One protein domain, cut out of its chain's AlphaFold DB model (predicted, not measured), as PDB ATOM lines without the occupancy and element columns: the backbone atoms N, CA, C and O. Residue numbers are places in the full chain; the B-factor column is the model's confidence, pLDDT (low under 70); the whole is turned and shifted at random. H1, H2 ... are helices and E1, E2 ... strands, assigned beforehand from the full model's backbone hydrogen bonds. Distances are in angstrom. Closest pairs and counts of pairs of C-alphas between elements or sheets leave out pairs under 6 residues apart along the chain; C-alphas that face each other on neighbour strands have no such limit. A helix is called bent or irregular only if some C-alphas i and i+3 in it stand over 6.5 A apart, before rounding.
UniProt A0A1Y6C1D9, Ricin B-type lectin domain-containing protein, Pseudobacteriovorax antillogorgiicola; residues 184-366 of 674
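This is residues 184 to 366 of the 674 residues of the protein "Ricin B-type lectin domain-containing protein" of Pseudobacteriovorax antillogorgiicola (UniProt A0A1Y6C1D9). Look for a long up-and-down bundle: H1 and H5 run side by side in opposite directions as its core, H7 packs on both toward one end, and the short hairpin of H2 and H3 packs on H1 toward the other. H6 makes the turn from H5 to H7, H4 folds back on H5, and a link and a tail with no named element run outside the helices. The printed part has 183 residues, with the order H1, H2, H3, E1, H4, H5, H6, H7, and is mostly helix. It is only just compact, close to loose, with a radius of gyration of the C-alphas of 18.9 A and spans of 59 by 41 by 28 A.

Find C-alpha 184 at (269.507, 211.546, 178.356); from there H1 runs 41.4 A to residue 213, with a kink of 37 degrees near residue 195. H1 is neither bent nor irregular, but only just: C-alphas 191 and 194 are 6.5 A apart. Next come H2, residues 217 to 227, 15.8 A, and H3, residues 231 to 248, 25.3 A. H3 is irregular, with C-alphas 232 and 235 8.0 A apart. E1 is residues 267 to 270, 10.2 A, and H4 residues 280 to 287, 10.9 A. From C-alpha 294 at (228.952, 189.845, 192.825), H5 runs 49.5 A to residue 327. H6 is residues 330 to 334, 6.0 A; H7, residues 336 to 352, 24.6 A, ends at C-alpha 352 (258.905, 204.955, 199.173).

Start at the hub, H1. With residues 208 to 212 it touches H2, forming a hairpin at 32 degrees; the closest C-alphas, Leu 211 and Leu 220, are 5.9 A apart. H2 and H3 form another hairpin, and H3 touches H1 at C-alphas 233 and 201, 6.6 A. H5 touches H1 with residues 298 to 313, opposite ways at a shallow tilt of 29 degrees; C-alphas 206 and 305 are closest, 4.9 A. H7 touches H1, the same way at 5 degrees, closest at C-alphas 352 and 200, 6.2 A, and touches H5 at C-alphas 339 and 327, 6.1 A. H6 and H7 touch only at the corner, at C-alphas 332 and 339, 4.9 A. H4 and H5 form a hairpin, closest at C-alphas 283 and 300, 6.3 A. E1 pairs with no named strand, but its residues 267 to 268 pair in parallel with residues 363 to 364. Every O i to N i+4 pair is within hydrogen-bond range in H2, H4, H5 and H6; in H1 22 of 26 are, in H3 12 of 14, in H7 12 of 13.

The C-alphas of Gly 291 and Ala 334, the two farthest apart, are 61.8 A apart. The printed part has no cut, and the link from H3 to E1, 18 residues, is long. Look at residue 263 and residues 354 to 366: their pLDDT is under 70.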
ATOM      1  N   GLU A 184     270.364 212.683 177.985       88.88
ATOM      2  CA  GLU A 184     269.507 211.546 178.356       88.88
ATOM      3  C   GLU A 184     269.346 211.416 179.876       88.88
ATOM      4  O   GLU A 184     268.289 211.000 180.352       88.88
ATOM      5  N   LEU A 185     270.378 211.777 180.644       91.94
ATOM      6  CA  LEU A 185     270.331 211.789 182.100       91.94
ATOM      7  C   LEU A 185     269.449 212.925 182.628       91.94
ATOM      8  O   LEU A 185     268.675 212.698 183.555       91.94
ATOM      9  N   ASP A 186     269.504 214.113 182.024       92.50
ATOM     10  CA  ASP A 186     268.581 215.208 182.345       92.50
ATOM     11  C   ASP A 186     267.129 214.829 182.043       92.50
ATOM     12  O   ASP A 186     266.262 215.017 182.898       92.50
ATOM     13  N   VAL A 187     266.862 214.230 180.877       92.69
ATOM     14  CA  VAL A 187     265.525 213.726 180.515       92.69
ATOM     15  C   VAL A 187     265.061 212.658 181.507       92.69
ATOM     16  O   VAL A 187     263.920 212.697 181.970       92.69
ATOM     17  N   TYR A 188     265.937 211.724 181.887       93.62
ATOM     18  CA  TYR A 188     265.621 210.691 182.874       93.62
ATOM     19  C   TYR A 188     265.296 211.290 184.249       93.62
ATOM     20  O   TYR A 188     264.272 210.965 184.841       93.62
ATOM     21  N   LEU A 189     266.115 212.215 184.753       94.69
ATOM     22  CA  LEU A 189     265.876 212.871 186.042       94.69
ATOM     23  C   LEU A 189     264.583 213.704 186.033       94.69
ATOM     24  O   LEU A 189     263.842 213.690 187.018       94.69
ATOM     25  N   ALA A 190     264.312 214.415 184.933       92.19
ATOM     26  CA  ALA A 190     263.114 215.234 184.769       92.19
ATOM     27  C   ALA A 190     261.836 214.393 184.644       92.19
ATOM     28  O   ALA A 190     260.807 214.781 185.189       92.19
ATOM     29  N   SER A 191     261.906 213.243 183.969       90.75
ATOM     30  CA  SER A 191     260.765 212.336 183.814       90.75
ATOM     31  C   SER A 191     260.516 211.495 185.061       90.75
ATOM     32  O   SER A 191     259.380 211.427 185.500       90.75
ATOM     33  N   THR A 192     261.532 210.903 185.693       92.69
ATOM     34  CA  THR A 192     261.326 209.972 186.819       92.69
ATOM     35  C   THR A 192     260.850 210.670 188.091       92.69
ATOM     36  O   THR A 192     260.038 210.112 188.829       92.69
ATOM     37  N   LYS A 193     261.325 211.892 188.372       91.44
ATOM     38  CA  LYS A 193     261.052 212.568 189.650       91.44
ATOM     39  C   LYS A 193     259.550 212.817 189.912       91.44
ATOM     40  O   LYS A 193     259.115 212.450 191.000       91.44
ATOM     41  N   PRO A 194     258.750 213.367 188.975       91.12
ATOM     42  CA  PRO A 194     257.308 213.546 189.178       91.12
ATOM     43  C   PRO A 194     256.541 212.235 189.398       91.12
ATOM     44  O   PRO A 194     255.549 212.221 190.120       91.12
ATOM     45  N   TYR A 195     257.001 211.124 188.814       93.00
ATOM     46  CA  TYR A 195     256.315 209.836 188.946       93.00
ATOM     47  C   TYR A 195     256.569 209.130 190.278       93.00
ATOM     48  O   TYR A 195     255.807 208.230 190.609       93.00
ATOM     49  N   ILE A 196     257.588 209.509 191.060       91.75
ATOM     50  CA  ILE A 196     257.853 208.864 192.358       91.75
ATOM     51  C   ILE A 196     256.665 209.034 193.300       91.75
ATOM     52  O   ILE A 196     256.164 208.050 193.827       91.75
ATOM     53  N   GLU A 197     256.208 210.268 193.493       91.69
ATOM     54  CA  GLU A 197     255.118 210.575 194.425       91.69
ATOM     55  C   GLU A 197     253.791 209.986 193.932       91.69
ATOM     56  O   GLU A 197     253.099 209.296 194.679       91.69
ATOM     57  N   VAL A 198     253.493 210.155 192.639       92.81
ATOM     58  CA  VAL A 198     252.279 209.615 192.007       92.81
ATOM     59  C   VAL A 198     252.229 208.087 192.096       92.81
ATOM     60  O   VAL A 198     251.223 207.525 192.526       92.81
ATOM     61  N   ASN A 199     253.316 207.397 191.740       93.25
ATOM     62  CA  ASN A 199     253.358 205.937 191.809       93.25
ATOM     63  C   ASN A 199     253.371 205.435 193.253       93.25
ATOM     64  O   ASN A 199     252.860 204.349 193.502       93.25
ATOM     65  N   ALA A 200     253.914 206.196 194.208       93.50
ATOM     66  CA  ALA A 200     253.861 205.831 195.621       93.50
ATOM     67  C   ALA A 200     252.416 205.867 196.145       93.50
ATOM     68  O   ALA A 200     251.963 204.893 196.749       93.50
ATOM     69  N   ILE A 201     251.675 206.937 195.839       93.69
ATOM     70  CA  ILE A 201     250.247 207.077 196.164       93.69
ATOM     71  C   ILE A 201     249.432 205.951 195.520       93.69
ATOM     72  O   ILE A 201     248.656 205.279 196.202       93.69
ATOM     73  N   ASN A 202     249.636 205.694 194.225       93.88
ATOM     74  CA  ASN A 202     248.903 204.645 193.514       93.88
ATOM     75  C   ASN A 202     249.245 203.245 194.036       93.88
ATOM     76  O   ASN A 202     248.349 202.422 194.200       93.88
ATOM     77  N   MET A 203     250.512 202.988 194.371       94.62
ATOM     78  CA  MET A 203     250.924 201.746 195.021       94.62
ATOM     79  C   MET A 203     250.191 201.552 196.352       94.62
ATOM     80  O   MET A 203     249.652 200.474 196.593       94.62
ATOM     81  N   ALA A 204     250.131 202.587 197.197       93.81
ATOM     82  CA  ALA A 204     249.444 202.526 198.487       93.81
ATOM     83  C   ALA A 204     247.930 202.288 198.328       93.81
ATOM     84  O   ALA A 204     247.376 201.439 199.027       93.81
ATOM     85  N   ARG A 205     247.276 202.954 197.366       94.44
ATOM     86  CA  ARG A 205     245.849 202.759 197.044       94.44
ATOM     87  C   ARG A 205     245.549 201.356 196.524       94.44
ATOM     88  O   ARG A 205     244.665 200.687 197.050       94.44
ATOM     89  N   SER A 206     246.310 200.868 195.544       93.75
ATOM     90  CA  SER A 206     246.135 199.500 195.036       93.75
ATOM     91  C   SER A 206     246.381 198.461 196.136       93.75
ATOM     92  O   SER A 206     245.666 197.463 196.220       93.75
ATOM     93  N   GLN A 207     247.340 198.709 197.037       94.62
ATOM     94  CA  GLN A 207     247.564 197.844 198.194       94.62
ATOM     95  C   GLN A 207     246.385 197.863 199.175       94.62
ATOM     96  O   GLN A 207     245.977 196.802 199.644       94.62
ATOM     97  N   GLN A 208     245.826 199.038 199.474       94.19
ATOM     98  CA  GLN A 208     244.626 199.185 200.298       94.19
ATOM     99  C   GLN A 208     243.462 198.391 199.716       94.19
ATOM    100  O   GLN A 208     242.915 197.544 200.421       94.19
ATOM    101  N   SER A 209     243.100 198.631 198.452       92.50
ATOM    102  CA  SER A 209     241.956 197.972 197.807       92.50
ATOM    103  C   SER A 209     242.111 196.453 197.803       92.50
ATOM    104  O   SER A 209     241.164 195.713 198.092       92.50
ATOM    105  N   TYR A 210     243.339 195.976 197.586       94.50
ATOM    106  CA  TYR A 210     243.661 194.561 197.676       94.50
ATOM    107  C   TYR A 210     243.486 193.983 199.090       94.50
ATOM    108  O   TYR A 210     242.831 192.953 199.263       94.50
ATOM    109  N   LEU A 211     244.062 194.626 200.114       93.19
ATOM    110  CA  LEU A 211     243.989 194.154 201.505       93.19
ATOM    111  C   LEU A 211     242.566 194.223 202.066       93.19
ATOM    112  O   LEU A 211     242.150 193.307 202.778       93.19
ATOM    113  N   PHE A 212     241.826 195.271 201.701       91.25
ATOM    114  CA  PHE A 212     240.396 195.411 201.949       91.25
ATOM    115  C   PHE A 212     239.643 194.214 201.368       91.25
ATOM    116  O   PHE A 212     238.949 193.502 202.092       91.25
ATOM    117  N   SER A 213     239.867 193.917 200.086       89.12
ATOM    118  CA  SER A 213     239.167 192.826 199.408       89.12
ATOM    119  C   SER A 213     239.520 191.447 199.960       89.12
ATOM    120  O   SER A 213     238.717 190.515 199.936       89.12
ATOM    121  N   ALA A 214     240.725 191.310 200.502       89.69
ATOM    122  CA  ALA A 214     241.174 190.105 201.177       89.69
ATOM    123  C   ALA A 214     240.757 190.013 202.654       89.69
ATOM    124  O   ALA A 214     241.142 189.047 203.322       89.69
ATOM    125  N   GLY A 215     240.010 190.992 203.178       91.38
ATOM    126  CA  GLY A 215     239.575 191.032 204.576       91.38
ATOM    127  C   GLY A 215     240.740 191.036 205.572       91.38
ATOM    128  O   GLY A 215     240.615 190.531 206.686       91.38
ATOM    129  N   GLN A 216     241.906 191.542 205.168       93.50
ATOM    130  CA  GLN A 216     243.138 191.472 205.953       93.50
ATOM    131  C   GLN A 216     243.248 192.640 206.937       93.50
ATOM    132  O   GLN A 216     244.017 193.581 206.729       93.50
ATOM    133  N   LYS A 217     242.479 192.568 208.030       95.19
ATOM    134  CA  LYS A 217     242.416 193.606 209.073       95.19
ATOM    135  C   LYS A 217     243.798 194.009 209.601       95.19
ATOM    136  O   LYS A 217     244.126 195.191 209.609       95.19
ATOM    137  N   GLN A 218     244.627 193.034 209.993       94.81
ATOM    138  CA  GLN A 218     245.953 193.292 210.569       94.81
ATOM    139  C   GLN A 218     246.864 194.048 209.592       94.81
ATOM    140  O   GLN A 218     247.518 195.021 209.959       94.81
ATOM    141  N   GLN A 219     246.902 193.605 208.337       93.88
ATOM    142  CA  GLN A 219     247.770 194.168 207.312       93.88
ATOM    143  C   GLN A 219     247.286 195.547 206.866       93.88
ATOM    144  O   GLN A 219     248.121 196.425 206.664       93.88
ATOM    145  N   LEU A 220     245.968 195.765 206.751       95.06
ATOM    146  CA  LEU A 220     245.428 197.088 206.437       95.06
ATOM    147  C   LEU A 220     245.702 198.079 207.576       95.06
ATOM    148  O   LEU A 220     246.174 199.180 207.311       95.06
ATOM    149  N   GLY A 221     245.503 197.676 208.834       96.38
ATOM    150  CA  GLY A 221     245.845 198.511 209.989       96.38
ATOM    151  C   GLY A 221     247.335 198.871 210.030       96.38
ATOM    152  O   GLY A 221     247.704 200.019 210.272       96.38
ATOM    153  N   CYS A 222     248.210 197.922 209.697       95.50
ATOM    154  CA  CYS A 222     249.637 198.201 209.585       95.50
ATOM    155  C   CYS A 222     250.016 199.088 208.398       95.50
ATOM    156  O   CYS A 222     250.943 199.889 208.520       95.50
ATOM    157  N   LEU A 223     249.300 198.988 207.277       94.31
ATOM    158  CA  LEU A 223     249.477 199.890 206.143       94.31
ATOM    159  C   LEU A 223     249.100 201.329 206.522       94.31
ATOM    160  O   LEU A 223     249.869 202.240 206.228       94.31
ATOM    161  N   ILE A 224     247.988 201.523 207.237       96.62
ATOM    162  CA  ILE A 224     247.565 202.832 207.762       96.62
ATOM    163  C   ILE A 224     248.645 203.405 208.684       96.62
ATOM    164  O   ILE A 224     249.155 204.493 208.433       96.62
ATOM    165  N   LYS A 225     249.053 202.637 209.703       95.62
ATOM    166  CA  LYS A 225     250.081 203.039 210.678       95.62
ATOM    167  C   LYS A 225     251.417 203.402 210.029       95.62
ATOM    168  O   LYS A 225     252.149 204.248 210.520       95.62
ATOM    169  N   ARG A 226     251.768 202.738 208.926       92.62
ATOM    170  CA  ARG A 226     253.013 203.007 208.199       92.62
ATOM    171  C   ARG A 226     253.027 204.398 207.567       92.62
ATOM    172  O   ARG A 226     254.089 205.011 207.510       92.62
ATOM    173  N   TRP A 227     251.892 204.837 207.033       94.50
ATOM    174  CA  TRP A 227     251.805 206.047 206.217       94.50
ATOM    175  C   TRP A 227     251.190 207.238 206.957       94.50
ATOM    176  O   TRP A 227     251.241 208.342 206.429       94.50
ATOM    177  N   GLU A 228     250.648 207.050 208.166       96.06
ATOM    178  CA  GLU A 228     249.913 208.105 208.880       96.06
ATOM    179  C   GLU A 228     250.741 209.341 209.249       96.06
ATOM    180  O   GLU A 228     250.179 210.429 209.343       96.06
ATOM    181  N   ASP A 229     252.061 209.196 209.384       95.00
ATOM    182  CA  ASP A 229     252.977 210.307 209.669       95.00
ATOM    183  C   ASP A 229     253.591 210.939 208.399       95.00
ATOM    184  O   ASP A 229     254.392 211.875 208.491       95.00
ATOM    185  N   ASP A 230     253.266 210.437 207.201       93.12
ATOM    186  CA  ASP A 230     253.803 210.956 205.939       93.12
ATOM    187  C   ASP A 230     252.762 211.820 205.216       93.12
ATOM    188  O   ASP A 230     251.772 211.324 204.681       93.12
ATOM    189  N   PHE A 231     253.027 213.129 205.157       93.31
ATOM    190  CA  PHE A 231     252.148 214.130 204.539       93.31
ATOM    191  C   PHE A 231     251.777 213.811 203.083       93.31
ATOM    192  O   PHE A 231     250.739 214.257 202.609       93.31
ATOM    193  N   LEU A 232     252.613 213.056 202.359       91.75
ATOM    194  CA  LEU A 232     252.316 212.657 200.982       91.75
ATOM    195  C   LEU A 232     251.073 211.752 200.900       91.75
ATOM    196  O   LEU A 232     250.410 211.703 199.867       91.75
ATOM    197  N   PHE A 233     250.773 211.030 201.978       95.00
ATOM    198  CA  PHE A 233     249.722 210.022 202.037       95.00
ATOM    199  C   PHE A 233     248.541 210.440 202.910       95.00
ATOM    200  O   PHE A 233     247.693 209.595 203.164       95.00
ATOM    201  N   GLU A 234     248.448 211.698 203.353       95.62
ATOM    202  CA  GLU A 234     247.388 212.166 204.262       95.62
ATOM    203  C   GLU A 234     245.982 211.791 203.756       95.62
ATOM    204  O   GLU A 234     245.230 211.112 204.460       95.62
ATOM    205  N   ASP A 235     245.680 212.115 202.496       93.12
ATOM    206  CA  ASP A 235     244.396 211.788 201.860       93.12
ATOM    207  C   ASP A 235     244.183 210.271 201.739       93.12
ATOM    208  O   ASP A 235     243.111 209.745 202.027       93.12
ATOM    209  N   VAL A 236     245.230 209.540 201.349       93.81
ATOM    210  CA  VAL A 236     245.174 208.080 201.186       93.81
ATOM    211  C   VAL A 236     244.940 207.394 202.534       93.81
ATOM    212  O   VAL A 236     244.162 206.452 202.628       93.81
ATOM    213  N   VAL A 237     245.591 207.867 203.592       97.00
ATOM    214  CA  VAL A 237     245.447 207.357 204.958       97.00
ATOM    215  C   VAL A 237     244.045 207.632 205.484       97.00
ATOM    216  O   VAL A 237     243.467 206.758 206.133       97.00
ATOM    217  N   LEU A 238     243.479 208.807 205.199       96.44
ATOM    218  CA  LEU A 238     242.098 209.123 205.549       96.44
ATOM    219  C   LEU A 238     241.123 208.154 204.864       96.44
ATOM    220  O   LEU A 238     240.295 207.538 205.540       96.44
ATOM    221  N   ASP A 239     241.287 207.930 203.557       93.19
ATOM    222  CA  ASP A 239     240.500 206.955 202.793       93.19
ATOM    223  C   ASP A 239     240.651 205.532 203.354       93.19
ATOM    224  O   ASP A 239     239.668 204.788 203.466       93.19
ATOM    225  N   MET A 240     241.868 205.141 203.748       96.50
ATOM    226  CA  MET A 240     242.133 203.846 204.375       96.50
ATOM    227  C   MET A 240     241.446 203.712 205.734       96.50
ATOM    228  O   MET A 240     240.862 202.662 205.994       96.50
ATOM    229  N   LYS A 241     241.479 204.740 206.595       97.56
ATOM    230  CA  LYS A 241     240.811 204.737 207.912       97.56
ATOM    231  C   LYS A 241     239.290 204.628 207.760       97.56
ATOM    232  O   LYS A 241     238.672 203.808 208.437       97.56
ATOM    233  N   ASN A 242     238.709 205.359 206.809       94.50
ATOM    234  CA  ASN A 242     237.284 205.269 206.479       94.50
ATOM    235  C   ASN A 242     236.912 203.873 205.956       94.50
ATOM    236  O   ASN A 242     235.949 203.263 206.422       94.50
ATOM    237  N   SER A 243     237.718 203.330 205.038       90.06
ATOM    238  CA  SER A 243     237.531 201.972 204.509       90.06
ATOM    239  C   SER A 243     237.653 200.919 205.611       90.06
ATOM    240  O   SER A 243     236.863 199.979 205.662       90.06
ATOM    241  N   PHE A 244     238.614 201.082 206.521       95.94
ATOM    242  CA  PHE A 244     238.823 200.196 207.661       95.94
ATOM    243  C   PHE A 244     237.574 200.141 208.550       95.94
ATOM    244  O   PHE A 244     237.059 199.051 208.806       95.94
ATOM    245  N   ALA A 245     237.037 201.305 208.928       95.75
ATOM    246  CA  ALA A 245     235.832 201.398 209.746       95.75
ATOM    247  C   ALA A 245     234.605 200.792 209.063       95.75
ATOM    248  O   ALA A 245     233.889 199.996 209.673       95.75
ATOM    249  N   ALA A 246     234.406 201.089 207.777       90.69
ATOM    250  CA  ALA A 246     233.304 200.531 206.999       90.69
ATOM    251  C   ALA A 246     233.377 198.996 206.874       90.69
ATOM    252  O   ALA A 246     232.346 198.328 206.879       90.69
ATOM    253  N   THR A 247     234.584 198.427 206.778       90.19
ATOM    254  CA  THR A 247     234.777 196.974 206.593       90.19
ATOM    255  C   THR A 247     234.632 196.195 207.886       90.19
ATOM    256  O   THR A 247     234.013 195.134 207.911       90.19
ATOM    257  N   PHE A 248     235.277 196.681 208.947       95.31
ATOM    258  CA  PHE A 248     235.461 195.918 210.180       95.31
ATOM    259  C   PHE A 248     234.524 196.363 211.305       95.31
ATOM    260  O   PHE A 248     234.487 195.704 212.341       95.31
ATOM    261  N   GLY A 249     233.745 197.429 211.092       96.56
ATOM    262  CA  GLY A 249     232.755 197.923 212.049       96.56
ATOM    263  C   GLY A 249     233.359 198.611 213.276       96.56
ATOM    264  O   GLY A 249     232.687 198.719 214.298       96.56
ATOM    265  N   GLU A 250     234.616 199.052 213.201       97.06
ATOM    266  CA  GLU A 250     235.332 199.720 214.291       97.06
ATOM    267  C   GLU A 250     236.301 200.781 213.753       97.06
ATOM    268  O   GLU A 250     236.892 200.615 212.686       97.06
ATOM    269  N   GLU A 251     236.488 201.874 214.494       97.81
ATOM    270  CA  GLU A 251     237.484 202.886 214.139       97.81
ATOM    271  C   GLU A 251     238.909 202.329 214.252       97.81
ATOM    272  O   GLU A 251     239.215 201.491 215.102       97.81
ATOM    273  N   PHE A 252     239.802 202.810 213.387       97.62
ATOM    274  CA  PHE A 252     241.203 202.413 213.412       97.62
ATOM    275  C   PHE A 252     241.919 202.945 214.669       97.62
ATOM    276  O   PHE A 252     242.001 204.156 214.870       97.62
ATOM    277  N   ASP A 253     242.519 202.043 215.453       97.62
ATOM    278  CA  ASP A 253     243.403 202.363 216.583       97.62
ATOM    279  C   ASP A 253     244.826 201.821 216.330       97.62
ATOM    280  O   ASP A 253     245.033 200.601 216.340       97.62
ATOM    281  N   PRO A 254     245.845 202.687 216.145       96.75
ATOM    282  CA  PRO A 254     247.207 202.261 215.814       96.75
ATOM    283  C   PRO A 254     247.869 201.403 216.904       96.75
ATOM    284  O   PRO A 254     248.855 200.706 216.621       96.75
ATOM    285  N   ASN A 255     247.357 201.411 218.141       96.94
ATOM    286  CA  ASN A 255     247.897 200.610 219.244       96.94
ATOM    287  C   ASN A 255     247.492 199.132 219.170       96.94
ATOM    288  O   ASN A 255     248.155 198.290 219.774       96.94
ATOM    289  N   GLN A 256     246.453 198.800 218.400       96.75
ATOM    290  CA  GLN A 256     245.973 197.423 218.248       96.75
ATOM    291  C   GLN A 256     246.803 196.610 217.242       96.75
ATOM    292  O   GLN A 256     246.723 195.382 217.218       96.75
ATOM    293  N   PHE A 257     247.641 197.269 216.435       95.38
ATOM    294  CA  PHE A 257     248.386 196.634 215.349       95.38
ATOM    295  C   PHE A 257     249.890 196.540 215.648       95.38
ATOM    296  O   PHE A 257     250.617 197.540 215.685       95.38
ATOM    297  N   SER A 258     250.375 195.302 215.808       93.81
ATOM    298  CA  SER A 258     251.803 194.959 215.767       93.81
ATOM    299  C   SER A 258     252.261 194.750 214.320       93.81
ATOM    300  O   SER A 258     251.817 193.818 213.648       93.81
ATOM    301  N   CYS A 259     253.149 195.619 213.832       92.06
ATOM    302  CA  CYS A 259     253.523 195.692 212.413       92.06
ATOM    303  C   CYS A 259     254.912 195.140 212.097       92.06
ATOM    304  O   CYS A 259     255.496 195.469 211.066       92.06
ATOM    305  N   ASN A 260     255.419 194.271 212.971       87.19
ATOM    306  CA  ASN A 260     256.725 193.640 212.799       87.19
ATOM    307  C   ASN A 260     256.753 192.685 211.586       87.19
ATOM    308  O   ASN A 260     257.800 192.530 210.966       87.19
ATOM    309  N   ASP A 261     255.597 192.133 211.194       74.06
ATOM    310  CA  ASP A 261     255.463 191.125 210.133       74.06
ATOM    311  C   ASP A 261     254.613 191.609 208.947       74.06
ATOM    312  O   ASP A 261     253.812 190.862 208.386       74.06
ATOM    313  N   MET A 262     254.782 192.863 208.512       71.00
ATOM    314  CA  MET A 262     254.065 193.371 207.328       71.00
ATOM    315  C   MET A 262     254.395 192.611 206.037       71.00
ATOM    316  O   MET A 262     253.704 192.780 205.043       71.00
ATOM    317  N   ASN A 263     255.403 191.742 206.033       68.25
ATOM    318  CA  ASN A 263     256.065 191.249 204.833       68.25
ATOM    319  C   ASN A 263     255.225 190.359 203.885       68.25
ATOM    320  O   ASN A 263     255.734 189.936 202.852       68.25
ATOM    321  N   MET A 264     253.943 190.107 204.154       73.94
ATOM    322  CA  MET A 264     253.173 189.094 203.430       73.94
ATOM    323  C   MET A 264     251.855 189.625 202.873       73.94
ATOM    324  O   MET A 264     250.948 190.007 203.612       73.94
ATOM    325  N   LEU A 265     251.727 189.565 201.544       84.44
ATOM    326  CA  LEU A 265     250.430 189.663 200.892       84.44
ATOM    327  C   LEU A 265     249.654 188.350 201.095       84.44
ATOM    328  O   LEU A 265     250.234 187.278 200.885       84.44
ATOM    329  N   PRO A 266     248.363 188.400 201.465       87.81
ATOM    330  CA  PRO A 266     247.509 187.213 201.499       87.81
ATOM    331  C   PRO A 266     247.466 186.523 200.127       87.81
ATOM    332  O   PRO A 266     247.757 187.124 199.097       87.81
ATOM    333  N   LYS A 267     247.063 185.253 200.077       88.69
ATOM    334  CA  LYS A 267     246.689 184.613 198.811       88.69
ATOM    335  C   LYS A 267     245.170 184.643 198.701       88.69
ATOM    336  O   LYS A 267     244.474 184.002 199.480       88.69
ATOM    337  N   LEU A 268     244.664 185.397 197.733       89.62
ATOM    338  CA  LEU A 268     243.245 185.384 197.393       89.62
ATOM    339  C   LEU A 268     242.958 184.195 196.481       89.62
ATOM    340  O   LEU A 268     243.636 184.033 195.460       89.62
ATOM    341  N   SER A 269     241.948 183.396 196.832       91.25
ATOM    342  CA  SER A 269     241.394 182.376 195.947       91.25
ATOM    343  C   SER A 269     239.872 182.438 195.873       91.25
ATOM    344  O   SER A 269     239.192 182.771 196.839       91.25
ATOM    345  N   TYR A 270     239.339 182.084 194.709       91.19
ATOM    346  CA  TYR A 270     237.908 181.928 194.473       91.19
ATOM    347  C   TYR A 270     237.689 180.659 193.657       91.19
ATOM    348  O   TYR A 270     238.361 180.436 192.648       91.19
ATOM    349  N   GLN A 271     236.810 179.778 194.142       91.19
ATOM    350  CA  GLN A 271     236.541 178.467 193.529       91.19
ATOM    351  C   GLN A 271     237.818 177.659 193.208       91.19
ATOM    352  O   GLN A 271     237.915 176.980 192.188       91.19
ATOM    353  N   GLY A 272     238.827 177.747 194.081       91.62
ATOM    354  CA  GLY A 272     240.095 177.026 193.939       91.62
ATOM    355  C   GLY A 272     241.118 177.654 192.985       91.62
ATOM    356  O   GLY A 272     242.220 177.121 192.894       91.62
ATOM    357  N   LYS A 273     240.811 178.778 192.324       92.19
ATOM    358  CA  LYS A 273     241.776 179.542 191.512       92.19
ATOM    359  C   LYS A 273     242.398 180.666 192.325       92.19
ATOM    360  O   LYS A 273     241.676 181.376 193.023       92.19
ATOM    361  N   LEU A 274     243.712 180.837 192.237       94.62
ATOM    362  CA  LEU A 274     244.449 181.926 192.881       94.62
ATOM    363  C   LEU A 274     244.518 183.144 191.954       94.62
ATOM    364  O   LEU A 274     244.537 182.993 190.737       94.62
ATOM    365  N   CYS A 275     244.635 184.355 192.509       92.75
ATOM    366  CA  CYS A 275     244.857 185.552 191.680       92.75
ATOM    367  C   CYS A 275     246.094 185.440 190.774       92.75
ATOM    368  O   CYS A 275     246.091 185.970 189.666       92.75
ATOM    369  N   ASP A 276     247.135 184.742 191.239       92.31
ATOM    370  CA  ASP A 276     248.387 184.562 190.490       92.31
ATOM    371  C   ASP A 276     248.215 183.664 189.250       92.31
ATOM    372  O   ASP A 276     249.069 183.675 188.367       92.31
ATOM    373  N   ASP A 277     247.096 182.937 189.146       93.50
ATOM    374  CA  ASP A 277     246.783 182.080 187.998       93.50
ATOM    375  C   ASP A 277     246.195 182.871 186.813       93.50
ATOM    376  O   ASP A 277     246.053 182.331 185.714       93.50
ATOM    377  N   TYR A 278     245.826 184.139 187.017       92.94
ATOM    378  CA  TYR A 278     245.234 184.984 185.984       92.94
ATOM    379  C   TYR A 278     246.294 185.874 185.326       92.94
ATOM    380  O   TYR A 278     247.085 186.535 185.991       92.94
ATOM    381  N   THR A 279     246.258 185.986 184.001       93.94
ATOM    382  CA  THR A 279     246.970 187.006 183.202       93.94
ATOM    383  C   THR A 279     246.156 188.305 183.108       93.94
ATOM    384  O   THR A 279     244.978 188.330 183.459       93.94
ATOM    385  N   ASP A 280     246.763 189.418 182.684       89.38
ATOM    386  CA  ASP A 280     246.073 190.729 182.636       89.38
ATOM    387  C   ASP A 280     244.932 190.728 181.621       89.38
ATOM    388  O   ASP A 280     243.834 191.223 181.883       89.38
ATOM    389  N   SER A 281     245.172 190.074 180.485       91.88
ATOM    390  CA  SER A 281     244.157 189.835 179.463       91.88
ATOM    391  C   SER A 281     243.014 188.972 180.004       91.88
ATOM    392  O   SER A 281     241.852 189.284 179.751       91.88
ATOM    393  N   GLN A 282     243.308 187.942 180.809       94.00
ATOM    394  CA  GLN A 282     242.267 187.122 181.435       94.00
ATOM    395  C   GLN A 282     241.436 187.902 182.456       94.00
ATOM    396  O   GLN A 282     240.223 187.735 182.453       94.00
ATOM    397  N   LEU A 283     242.040 188.755 183.292       92.81
ATOM    398  CA  LEU A 283     241.288 189.591 184.240       92.81
ATOM    399  C   LEU A 283     240.375 190.585 183.510       92.81
ATOM    400  O   LEU A 283     239.197 190.694 183.836       92.81
ATOM    401  N   SER A 284     240.897 191.245 182.475       89.38
ATOM    402  CA  SER A 284     240.135 192.214 181.673       89.38
ATOM    403  C   SER A 284     238.978 191.546 180.924       89.38
ATOM    404  O   SER A 284     237.848 192.025 180.948       89.38
ATOM    405  N   THR A 285     239.237 190.384 180.315       92.19
ATOM    406  CA  THR A 285     238.205 189.589 179.629       92.19
ATOM    407  C   THR A 285     237.172 189.051 180.615       92.19
ATOM    408  O   THR A 285     235.988 189.001 180.295       92.19
ATOM    409  N   ALA A 286     237.602 188.650 181.817       90.44
ATOM    410  CA  ALA A 286     236.696 188.162 182.843       90.44
ATOM    411  C   ALA A 286     235.721 189.261 183.280       90.44
ATOM    412  O   ALA A 286     234.527 188.992 183.304       90.44
ATOM    413  N   LEU A 287     236.181 190.494 183.519       89.31
ATOM    414  CA  LEU A 287     235.298 191.613 183.887       89.31
ATOM    415  C   LEU A 287     234.300 192.008 182.807       89.31
ATOM    416  O   LEU A 287     233.184 192.406 183.134       89.31
ATOM    417  N   ALA A 288     234.683 191.881 181.538       89.88
ATOM    418  CA  ALA A 288     233.794 192.152 180.414       89.88
ATOM    419  C   ALA A 288     232.698 191.084 180.241       89.88
ATOM    420  O   ALA A 288     231.760 191.280 179.471       89.88
ATOM    421  N   LYS A 289     232.806 189.937 180.924       92.69
ATOM    422  CA  LYS A 289     231.835 188.850 180.809       92.69
ATOM    423  C   LYS A 289     230.534 189.214 181.533       92.69
ATOM    424  O   LYS A 289     230.523 189.497 182.730       92.69
ATOM    425  N   GLU A 290     229.417 189.145 180.815       92.75
ATOM    426  CA  GLU A 290     228.087 189.267 181.415       92.75
ATOM    427  C   GLU A 290     227.782 188.081 182.353       92.75
ATOM    428  O   GLU A 290     228.258 186.960 182.145       92.75
ATOM    429  N   GLY A 291     226.984 188.323 183.399       92.69
ATOM    430  CA  GLY A 291     226.530 187.285 184.336       92.69
ATOM    431  C   GLY A 291     227.543 186.856 185.407       92.69
ATOM    432  O   GLY A 291     227.374 185.795 186.009       92.69
ATOM    433  N   LEU A 292     228.603 187.634 185.659       89.94
ATOM    434  CA  LEU A 292     229.460 187.413 186.830       89.94
ATOM    435  C   LEU A 292     228.670 187.636 188.123       89.94
ATOM    436  O   LEU A 292     228.057 188.689 188.308       89.94
ATOM    437  N   SER A 293     228.769 186.694 189.061       93.56
ATOM    438  CA  SER A 293     228.259 186.915 190.418       93.56
ATOM    439  C   SER A 293     228.981 188.090 191.096       93.56
ATOM    440  O   SER A 293     230.132 188.394 190.772       93.56
ATOM    441  N   SER A 294     228.336 188.733 192.078       89.50
ATOM    442  CA  SER A 294     228.952 189.845 192.825       89.50
ATOM    443  C   SER A 294     230.277 189.434 193.481       89.50
ATOM    444  O   SER A 294     231.258 190.169 193.391       89.50
ATOM    445  N   SER A 295     230.341 188.228 194.056       88.12
ATOM    446  CA  SER A 295     231.559 187.678 194.664       88.12
ATOM    447  C   SER A 295     232.665 187.410 193.642       88.12
ATOM    448  O   SER A 295     233.833 187.673 193.913       88.12
ATOM    449  N   GLU A 296     232.315 186.917 192.450       92.44
ATOM    450  CA  GLU A 296     233.288 186.685 191.378       92.44
ATOM    451  C   GLU A 296     233.844 188.005 190.834       92.44
ATOM    452  O   GLU A 296     235.054 188.141 190.677       92.44
ATOM    453  N   ARG A 297     232.985 189.010 190.620       92.31
ATOM    454  CA  ARG A 297     233.414 190.353 190.208       92.31
ATOM    455  C   ARG A 297     234.327 190.993 191.253       92.31
ATOM    456  O   ARG A 297     235.374 191.528 190.902       92.31
ATOM    457  N   PHE A 298     233.953 190.893 192.527       91.06
ATOM    458  CA  PHE A 298     234.765 191.371 193.640       91.06
ATOM    459  C   PHE A 298     236.142 190.697 193.675       91.06
ATOM    460  O   PHE A 298     237.159 191.380 193.767       91.06
ATOM    461  N   PHE A 299     236.192 189.371 193.513       93.62
ATOM    462  CA  PHE A 299     237.449 188.634 193.416       93.62
ATOM    463  C   PHE A 299     238.310 189.088 192.227       93.62
ATOM    464  O   PHE A 299     239.507 189.310 192.399       93.62
ATOM    465  N   ILE A 300     237.724 189.263 191.035       94.38
ATOM    466  CA  ILE A 300     238.472 189.699 189.845       94.38
ATOM    467  C   ILE A 300     239.048 191.110 190.040       94.38
ATOM    468  O   ILE A 300     240.229 191.313 189.755       94.38
ATOM    469  N   ASN A 301     238.264 192.048 190.585       92.69
ATOM    470  CA  ASN A 301     238.733 193.398 190.920       92.69
ATOM    471  C   ASN A 301     239.889 193.350 191.928       92.69
ATOM    472  O   ASN A 301     240.941 193.942 191.696       92.69
ATOM    473  N   ALA A 302     239.757 192.549 192.986       93.25
ATOM    474  CA  ALA A 302     240.822 192.364 193.964       93.25
ATOM    475  C   ALA A 302     242.111 191.816 193.326       93.25
ATOM    476  O   ALA A 302     243.218 192.232 193.672       93.25
ATOM    477  N   CYS A 303     241.996 190.892 192.367       95.69
ATOM    478  CA  CYS A 303     243.154 190.396 191.632       95.69
ATOM    479  C   CYS A 303     243.790 191.469 190.733       95.69
ATOM    480  O   CYS A 303     245.015 191.485 190.611       95.69
ATOM    481  N   GLN A 304     243.006 192.368 190.130       95.44
ATOM    482  CA  GLN A 304     243.547 193.506 189.379       95.44
ATOM    483  C   GLN A 304     244.302 194.476 190.289       95.44
ATOM    484  O   GLN A 304     245.436 194.835 189.974       95.44
ATOM    485  N   ASP A 305     243.738 194.821 191.445       94.06
ATOM    486  CA  ASP A 305     244.395 195.690 192.425       94.06
ATOM    487  C   ASP A 305     245.708 195.087 192.930       94.06
ATOM    488  O   ASP A 305     246.724 195.781 193.023       94.06
ATOM    489  N   LYS A 306     245.729 193.766 193.170       94.81
ATOM    490  CA  LYS A 306     246.961 193.038 193.505       94.81
ATOM    491  C   LYS A 306     248.032 193.247 192.441       94.81
ATOM    492  O   LYS A 306     249.193 193.472 192.778       94.81
ATOM    493  N   LYS A 307     247.668 193.130 191.164       94.06
ATOM    494  CA  LYS A 307     248.617 193.263 190.059       94.06
ATOM    495  C   LYS A 307     249.114 194.680 189.886       94.06
ATOM    496  O   LYS A 307     250.322 194.859 189.835       94.06
ATOM    497  N   LEU A 308     248.221 195.667 189.918       93.75
ATOM    498  CA  LEU A 308     248.609 197.076 189.880       93.75
ATOM    499  C   LEU A 308     249.592 197.403 191.006       93.75
ATOM    500  O   LEU A 308     250.640 197.999 190.766       93.75
ATOM    501  N   TYR A 309     249.312 196.937 192.226       94.50
ATOM    502  CA  TYR A 309     250.249 197.058 193.339       94.50
ATOM    503  C   TYR A 309     251.616 196.424 193.024       94.50
ATOM    504  O   TYR A 309     252.658 197.041 193.267       94.50
ATOM    505  N   MET A 310     251.632 195.207 192.473       93.19
ATOM    506  CA  MET A 310     252.869 194.514 192.105       93.19
ATOM    507  C   MET A 310     253.630 195.227 190.981       93.19
ATOM    508  O   MET A 310     254.858 195.282 191.051       93.19
ATOM    509  N   ASP A 311     252.936 195.819 190.012       92.69
ATOM    510  CA  ASP A 311     253.526 196.583 188.913       92.69
ATOM    511  C   ASP A 311     254.170 197.875 189.420       92.69
ATOM    512  O   ASP A 311     255.328 198.152 189.101       92.69
ATOM    513  N   TYR A 312     253.488 198.634 190.287       94.38
ATOM    514  CA  TYR A 312     254.087 199.812 190.919       94.38
ATOM    515  C   TYR A 312     255.292 199.433 191.781       94.38
ATOM    516  O   TYR A 312     256.341 200.078 191.710       94.38
ATOM    517  N   ARG A 313     255.187 198.348 192.556       92.62
ATOM    518  CA  ARG A 313     256.315 197.826 193.334       92.62
ATOM    519  C   ARG A 313     257.491 197.463 192.427       92.62
ATOM    520  O   ARG A 313     258.626 197.816 192.747       92.62
ATOM    521  N   GLN A 314     257.240 196.782 191.311       92.19
ATOM    522  CA  GLN A 314     258.275 196.422 190.346       92.19
ATOM    523  C   GLN A 314     258.899 197.667 189.711       92.19
ATOM    524  O   GLN A 314     260.121 197.748 189.626       92.19
ATOM    525  N   TRP A 315     258.097 198.682 189.383       94.31
ATOM    526  CA  TRP A 315     258.593 199.963 188.889       94.31
ATOM    527  C   TRP A 315     259.589 200.604 189.865       94.31
ATOM    528  O   TRP A 315     260.676 200.999 189.448       94.31
ATOM    529  N   PHE A 316     259.295 200.644 191.172       93.62
ATOM    530  CA  PHE A 316     260.241 201.161 192.172       93.62
ATOM    531  C   PHE A 316     261.544 200.347 192.239       93.62
ATOM    532  O   PHE A 316     262.622 200.925 192.408       93.62
ATOM    533  N   LEU A 317     261.470 199.018 192.099       90.56
ATOM    534  CA  LEU A 317     262.653 198.148 192.061       90.56
ATOM    535  C   LEU A 317     263.507 198.401 190.813       90.56
ATOM    536  O   LEU A 317     264.735 198.514 190.918       90.56
ATOM    537  N   ASP A 318     262.865 198.542 189.657       90.69
ATOM    538  CA  ASP A 318     263.521 198.807 188.379       90.69
ATOM    539  C   ASP A 318     264.174 200.193 188.383       90.69
ATOM    540  O   ASP A 318     265.359 200.313 188.064       90.69
ATOM    541  N   GLN A 319     263.459 201.229 188.837       93.94
ATOM    542  CA  GLN A 319     264.014 202.579 188.964       93.94
ATOM    543  C   GLN A 319     265.151 202.631 189.988       93.94
ATOM    544  O   GLN A 319     266.180 203.248 189.727       93.94
ATOM    545  N   GLY A 320     265.025 201.950 191.130       92.12
ATOM    546  CA  GLY A 320     266.102 201.875 192.120       92.12
ATOM    547  C   GLY A 320     267.368 201.219 191.560       92.12
ATOM    548  O   GLY A 320     268.479 201.701 191.794       92.12
ATOM    549  N   THR A 321     267.200 200.153 190.776       89.38
ATOM    550  CA  THR A 321     268.301 199.459 190.096       89.38
ATOM    551  C   THR A 321     268.924 200.331 189.009       89.38
ATOM    552  O   THR A 321     270.151 200.414 188.916       89.38
ATOM    553  N   GLU A 322     268.111 201.017 188.208       91.19
ATOM    554  CA  GLU A 322     268.600 201.899 187.150       91.19
ATOM    555  C   GLU A 322     269.352 203.104 187.724       91.19
ATOM    556  O   GLU A 322     270.482 203.356 187.312       91.19
ATOM    557  N   VAL A 323     268.822 203.781 188.748       93.06
ATOM    558  CA  VAL A 323     269.537 204.871 189.435       93.06
ATOM    559  C   VAL A 323     270.854 204.378 190.030       93.06
ATOM    560  O   VAL A 323     271.879 205.048 189.896       93.06
ATOM    561  N   GLN A 324     270.867 203.192 190.647       90.94
ATOM    562  CA  GLN A 324     272.097 202.601 191.171       90.94
ATOM    563  C   GLN A 324     273.124 202.360 190.063       90.94
ATOM    564  O   GLN A 324     274.307 202.623 190.264       90.94
ATOM    565  N   ASN A 325     272.692 201.896 188.894       86.56
ATOM    566  CA  ASN A 325     273.574 201.723 187.752       86.56
ATOM    567  C   ASN A 325     274.079 203.062 187.191       86.56
ATOM    568  O   ASN A 325     275.256 203.169 186.847       86.56
ATOM    569  N   LEU A 326     273.215 204.080 187.119       89.38
ATOM    570  CA  LEU A 326     273.559 205.420 186.641       89.38
ATOM    571  C   LEU A 326     274.530 206.142 187.581       89.38
ATOM    572  O   LEU A 326     275.374 206.894 187.110       89.38
ATOM    573  N   LEU A 327     274.498 205.867 188.888       87.50
ATOM    574  CA  LEU A 327     275.502 206.375 189.834       87.50
ATOM    575  C   LEU A 327     276.928 205.888 189.519       87.50
ATOM    576  O   LEU A 327     277.896 206.576 189.846       87.50
ATOM    577  N   TRP A 328     277.064 204.723 188.880       81.44
ATOM    578  CA  TRP A 328     278.349 204.188 188.414       81.44
ATOM    579  C   TRP A 328     278.676 204.567 186.964       81.44
ATOM    580  O   TRP A 328     279.754 204.225 186.465       81.44
ATOM    581  N   ASP A 329     277.780 205.285 186.283       84.00
ATOM    582  CA  ASP A 329     277.992 205.736 184.912       84.00
ATOM    583  C   ASP A 329     279.135 206.762 184.821       84.00
ATOM    584  O   ASP A 329     279.530 207.395 185.807       84.00
ATOM    585  N   VAL A 330     279.738 206.888 183.637       78.88
ATOM    586  CA  VAL A 330     280.860 207.810 183.408       78.88
ATOM    587  C   VAL A 330     280.430 209.260 183.622       78.88
ATOM    588  O   VAL A 330     281.175 210.001 184.261       78.88
ATOM    589  N   VAL A 331     279.226 209.642 183.182       81.06
ATOM    590  CA  VAL A 331     278.727 211.020 183.321       81.06
ATOM    591  C   VAL A 331     278.569 211.393 184.797       81.06
ATOM    592  O   VAL A 331     279.112 212.400 185.243       81.06
ATOM    593  N   ALA A 332     277.915 210.539 185.590       82.06
ATOM    594  CA  ALA A 332     277.724 210.782 187.022       82.06
ATOM    595  C   ALA A 332     279.040 210.754 187.821       82.06
ATOM    596  O   ALA A 332     279.169 211.444 188.828       82.06
ATOM    597  N   ARG A 333     280.039 209.969 187.396       82.75
ATOM    598  CA  ARG A 333     281.366 209.974 188.034       82.75
ATOM    599  C   ARG A 333     282.191 211.209 187.682       82.75
ATOM    600  O   ARG A 333     282.995 211.634 188.509       82.75
ATOM    601  N   ALA A 334     282.023 211.741 186.475       79.19
ATOM    602  CA  ALA A 334     282.744 212.917 186.002       79.19
ATOM    603  C   ALA A 334     282.162 214.232 186.547       79.19
ATOM    604  O   ALA A 334     282.912 215.189 186.725       79.19
ATOM    605  N   ASP A 335     280.860 214.271 186.843       86.38
ATOM    606  CA  ASP A 335     280.151 215.463 187.314       86.38
ATOM    607  C   ASP A 335     279.464 215.212 188.670       86.38
ATOM    608  O   ASP A 335     278.474 214.479 188.784       86.38
ATOM    609  N   SER A 336     279.976 215.872 189.715       89.31
ATOM    610  CA  SER A 336     279.436 215.777 191.077       89.31
ATOM    611  C   SER A 336     277.982 216.244 191.184       89.31
ATOM    612  O   SER A 336     277.238 215.718 192.008       89.31
ATOM    613  N   GLY A 337     277.541 217.176 190.334       95.25
ATOM    614  CA  GLY A 337     276.160 217.645 190.300       95.25
ATOM    615  C   GLY A 337     275.175 216.550 189.887       95.25
ATOM    616  O   GLY A 337     274.112 216.419 190.498       95.25
ATOM    617  N   TYR A 338     275.522 215.715 188.901       93.00
ATOM    618  CA  TYR A 338     274.690 214.559 188.533       93.00
ATOM    619  C   TYR A 338     274.719 213.467 189.591       93.00
ATOM    620  O   TYR A 338     273.671 212.893 189.894       93.00
ATOM    621  N   LYS A 339     275.884 213.215 190.196       92.75
ATOM    622  CA  LYS A 339     276.000 212.276 191.315       92.75
ATOM    623  C   LYS A 339     275.079 212.662 192.471       92.75
ATOM    624  O   LYS A 339     274.353 211.808 192.981       92.75
ATOM    625  N   ASP A 340     275.055 213.938 192.842       96.06
ATOM    626  CA  ASP A 340     274.206 214.447 193.920       96.06
ATOM    627  C   ASP A 340     272.717 214.344 193.563       96.06
ATOM    628  O   ASP A 340     271.911 213.903 194.385       96.06
ATOM    629  N   LYS A 341     272.333 214.697 192.325       96.38
ATOM    630  CA  LYS A 341     270.946 214.557 191.841       96.38
ATOM    631  C   LYS A 341     270.478 213.098 191.862       96.38
ATOM    632  O   LYS A 341     269.384 212.825 192.348       96.38
ATOM    633  N   LEU A 342     271.300 212.166 191.375       95.50
ATOM    634  CA  LEU A 342     270.992 210.733 191.377       95.50
ATOM    635  C   LEU A 342     270.962 210.147 192.792       95.50
ATOM    636  O   LEU A 342     270.125 209.297 193.075       95.50
ATOM    637  N   THR A 343     271.827 210.619 193.693       95.75
ATOM    638  CA  THR A 343     271.820 210.193 195.103       95.75
ATOM    639  C   THR A 343     270.521 210.618 195.783       95.75
ATOM    640  O   THR A 343     269.849 209.780 196.378       95.75
ATOM    641  N   LYS A 344     270.090 211.872 195.592       96.31
ATOM    642  CA  LYS A 344     268.786 212.350 196.078       96.31
ATOM    643  C   LYS A 344     267.623 211.568 195.471       96.31
ATOM    644  O   LYS A 344     266.696 211.209 196.185       96.31
ATOM    645  N   LEU A 345     267.675 211.271 194.169       94.75
ATOM    646  CA  LEU A 345     266.644 210.463 193.514       94.75
ATOM    647  C   LEU A 345     266.584 209.048 194.106       94.75
ATOM    648  O   LEU A 345     265.497 208.543 194.374       94.75
ATOM    649  N   LYS A 346     267.743 208.430 194.362       95.62
ATOM    650  CA  LYS A 346     267.843 207.129 195.028       95.62
ATOM    651  C   LYS A 346     267.234 207.172 196.426       95.62
ATOM    652  O   LYS A 346     266.457 206.288 196.755       95.62
ATOM    653  N   GLU A 347     267.553 208.190 197.220       94.81
ATOM    654  CA  GLU A 347     266.970 208.392 198.552       94.81
ATOM    655  C   GLU A 347     265.446 208.546 198.477       94.81
ATOM    656  O   GLU A 347     264.734 207.887 199.233       94.81
ATOM    657  N   SER A 348     264.925 209.327 197.523       92.00
ATOM    658  CA  SER A 348     263.481 209.461 197.294       92.00
ATOM    659  C   SER A 348     262.820 208.140 196.887       92.00
ATOM    660  O   SER A 348     261.754 207.818 197.402       92.00
ATOM    661  N   ILE A 349     263.441 207.347 196.008       91.69
ATOM    662  CA  ILE A 349     262.948 206.011 195.632       91.69
ATOM    663  C   ILE A 349     262.975 205.078 196.845       91.69
ATOM    664  O   ILE A 349     261.992 204.399 197.114       91.69
ATOM    665  N   SER A 350     264.073 205.060 197.603       91.19
ATOM    666  CA  SER A 350     264.232 204.214 198.788       91.19
ATOM    667  C   SER A 350     263.274 204.583 199.917       91.19
ATOM    668  O   SER A 350     262.790 203.674 200.581       91.19
ATOM    669  N   LYS A 351     262.948 205.870 200.104       90.56
ATOM    670  CA  LYS A 351     261.947 206.320 201.088       90.56
ATOM    671  C   LYS A 351     260.583 205.664 200.839       90.56
ATOM    672  O   LYS A 351     259.918 205.262 201.784       90.56
ATOM    673  N   HIS A 352     260.194 205.533 199.571       86.56
ATOM    674  CA  HIS A 352     258.905 204.955 199.173       86.56
ATOM    675  C   HIS A 352     258.994 203.465 198.822       86.56
ATOM    676  O   HIS A 352     257.968 202.811 198.644       86.56
ATOM    677  N   LYS A 353     260.205 202.901 198.741       78.06
ATOM    678  CA  LYS A 353     260.409 201.476 198.495       78.06
ATOM    679  C   LYS A 353     259.881 200.696 199.687       78.06
ATOM    680  O   LYS A 353     260.309 200.896 200.823       78.06
ATOM    681  N   ILE A 354     258.986 199.755 199.410       69.69
ATOM    682  CA  ILE A 354     258.513 198.848 200.439       69.69
ATOM    683  C   ILE A 354     259.284 197.529 200.378       69.69
ATOM    684  O   ILE A 354     259.125 196.728 199.453       69.69
ATOM    685  N   ASP A 355     260.135 197.305 201.378       59.19
ATOM    686  CA  ASP A 355     260.818 196.030 201.572       59.19
ATOM    687  C   ASP A 355     259.828 195.006 202.161       59.19
ATOM    688  O   ASP A 355     259.407 195.140 203.304       59.19
ATOM    689  N   PHE A 356     259.452 193.995 201.366       51.78
ATOM    690  CA  PHE A 356     258.698 192.807 201.803       51.78
ATOM    691  C   PHE A 356     259.532 191.546 201.512       51.78
ATOM    692  O   PHE A 356     260.001 191.370 200.383       51.78
ATOM    693  N   ALA A 357     259.697 190.668 202.508       41.41
ATOM    694  CA  ALA A 357     260.259 189.316 202.366       41.41
ATOM    695  C   ALA A 357     259.160 188.281 202.035       41.41
ATOM    696  O   ALA A 357     258.052 188.364 202.543       41.41
ATOM    697  N   SER A 358     259.442 187.293 201.184       36.00
ATOM    698  CA  SER A 358     258.419 186.419 200.583       36.00
ATOM    699  C   SER A 358     257.946 185.214 201.430       36.00
ATOM    700  O   SER A 358     258.776 184.452 201.922       36.00
ATOM    701  N   ASN A 359     256.619 184.977 201.373       38.22
ATOM    702  CA  ASN A 359     255.821 183.723 201.427       38.22
ATOM    703  C   ASN A 359     255.336 183.110 202.770       38.22
ATOM    704  O   ASN A 359     256.059 182.357 203.412       38.22
ATOM    705  N   VAL A 360     254.017 183.226 203.032       37.34
ATOM    706  CA  VAL A 360     253.160 182.258 203.771       37.34
ATOM    707  C   VAL A 360     251.861 182.040 202.976       37.34
ATOM    708  O   VAL A 360     251.402 182.924 202.256       37.34
ATOM    709  N   THR A 361     251.279 180.840 203.054       37.97
ATOM    710  CA  THR A 361     250.016 180.491 202.379       37.97
ATOM    711  C   THR A 361     248.861 180.580 203.376       37.97
ATOM    712  O   THR A 361     248.764 179.743 204.265       37.97
ATOM    713  N   ILE A 362     247.978 181.566 203.208       45.06
ATOM    714  CA  ILE A 362     246.680 181.640 203.895       45.06
ATOM    715  C   ILE A 362     245.607 181.539 202.812       45.06
ATOM    716  O   ILE A 362     245.640 182.307 201.855       45.06
ATOM    717  N   VAL A 363     244.705 180.563 202.931       45.94
ATOM    718  CA  VAL A 363     243.602 180.340 201.984       45.94
ATOM    719  C   VAL A 363     242.353 181.006 202.551       45.94
ATOM    720  O   VAL A 363     241.778 180.507 203.514       45.94
ATOM    721  N   VAL A 364     241.934 182.125 201.965       47.12
ATOM    722  CA  VAL A 364     240.656 182.772 202.298       47.12
ATOM    723  C   VAL A 364     239.588 182.210 201.360       47.12
ATOM    724  O   VAL A 364     239.655 182.441 200.157       47.12
ATOM    725  N   ARG A 365     238.621 181.444 201.886       45.94
ATOM    726  CA  ARG A 365     237.438 181.008 201.123       45.94
ATOM    727  C   ARG A 365     236.324 182.039 201.272       45.94
ATOM    728  O   ARG A 365     235.848 182.264 202.380       45.94
ATOM    729  N   MET A 366     235.891 182.624 200.158       45.31
ATOM    730  CA  MET A 366     234.694 183.470 200.099       45.31
ATOM    731  C   MET A 366     233.429 182.604 199.965       45.31
ATOM    732  O   MET A 366     232.768 182.620 198.931       45.31
TER     733      MET A 366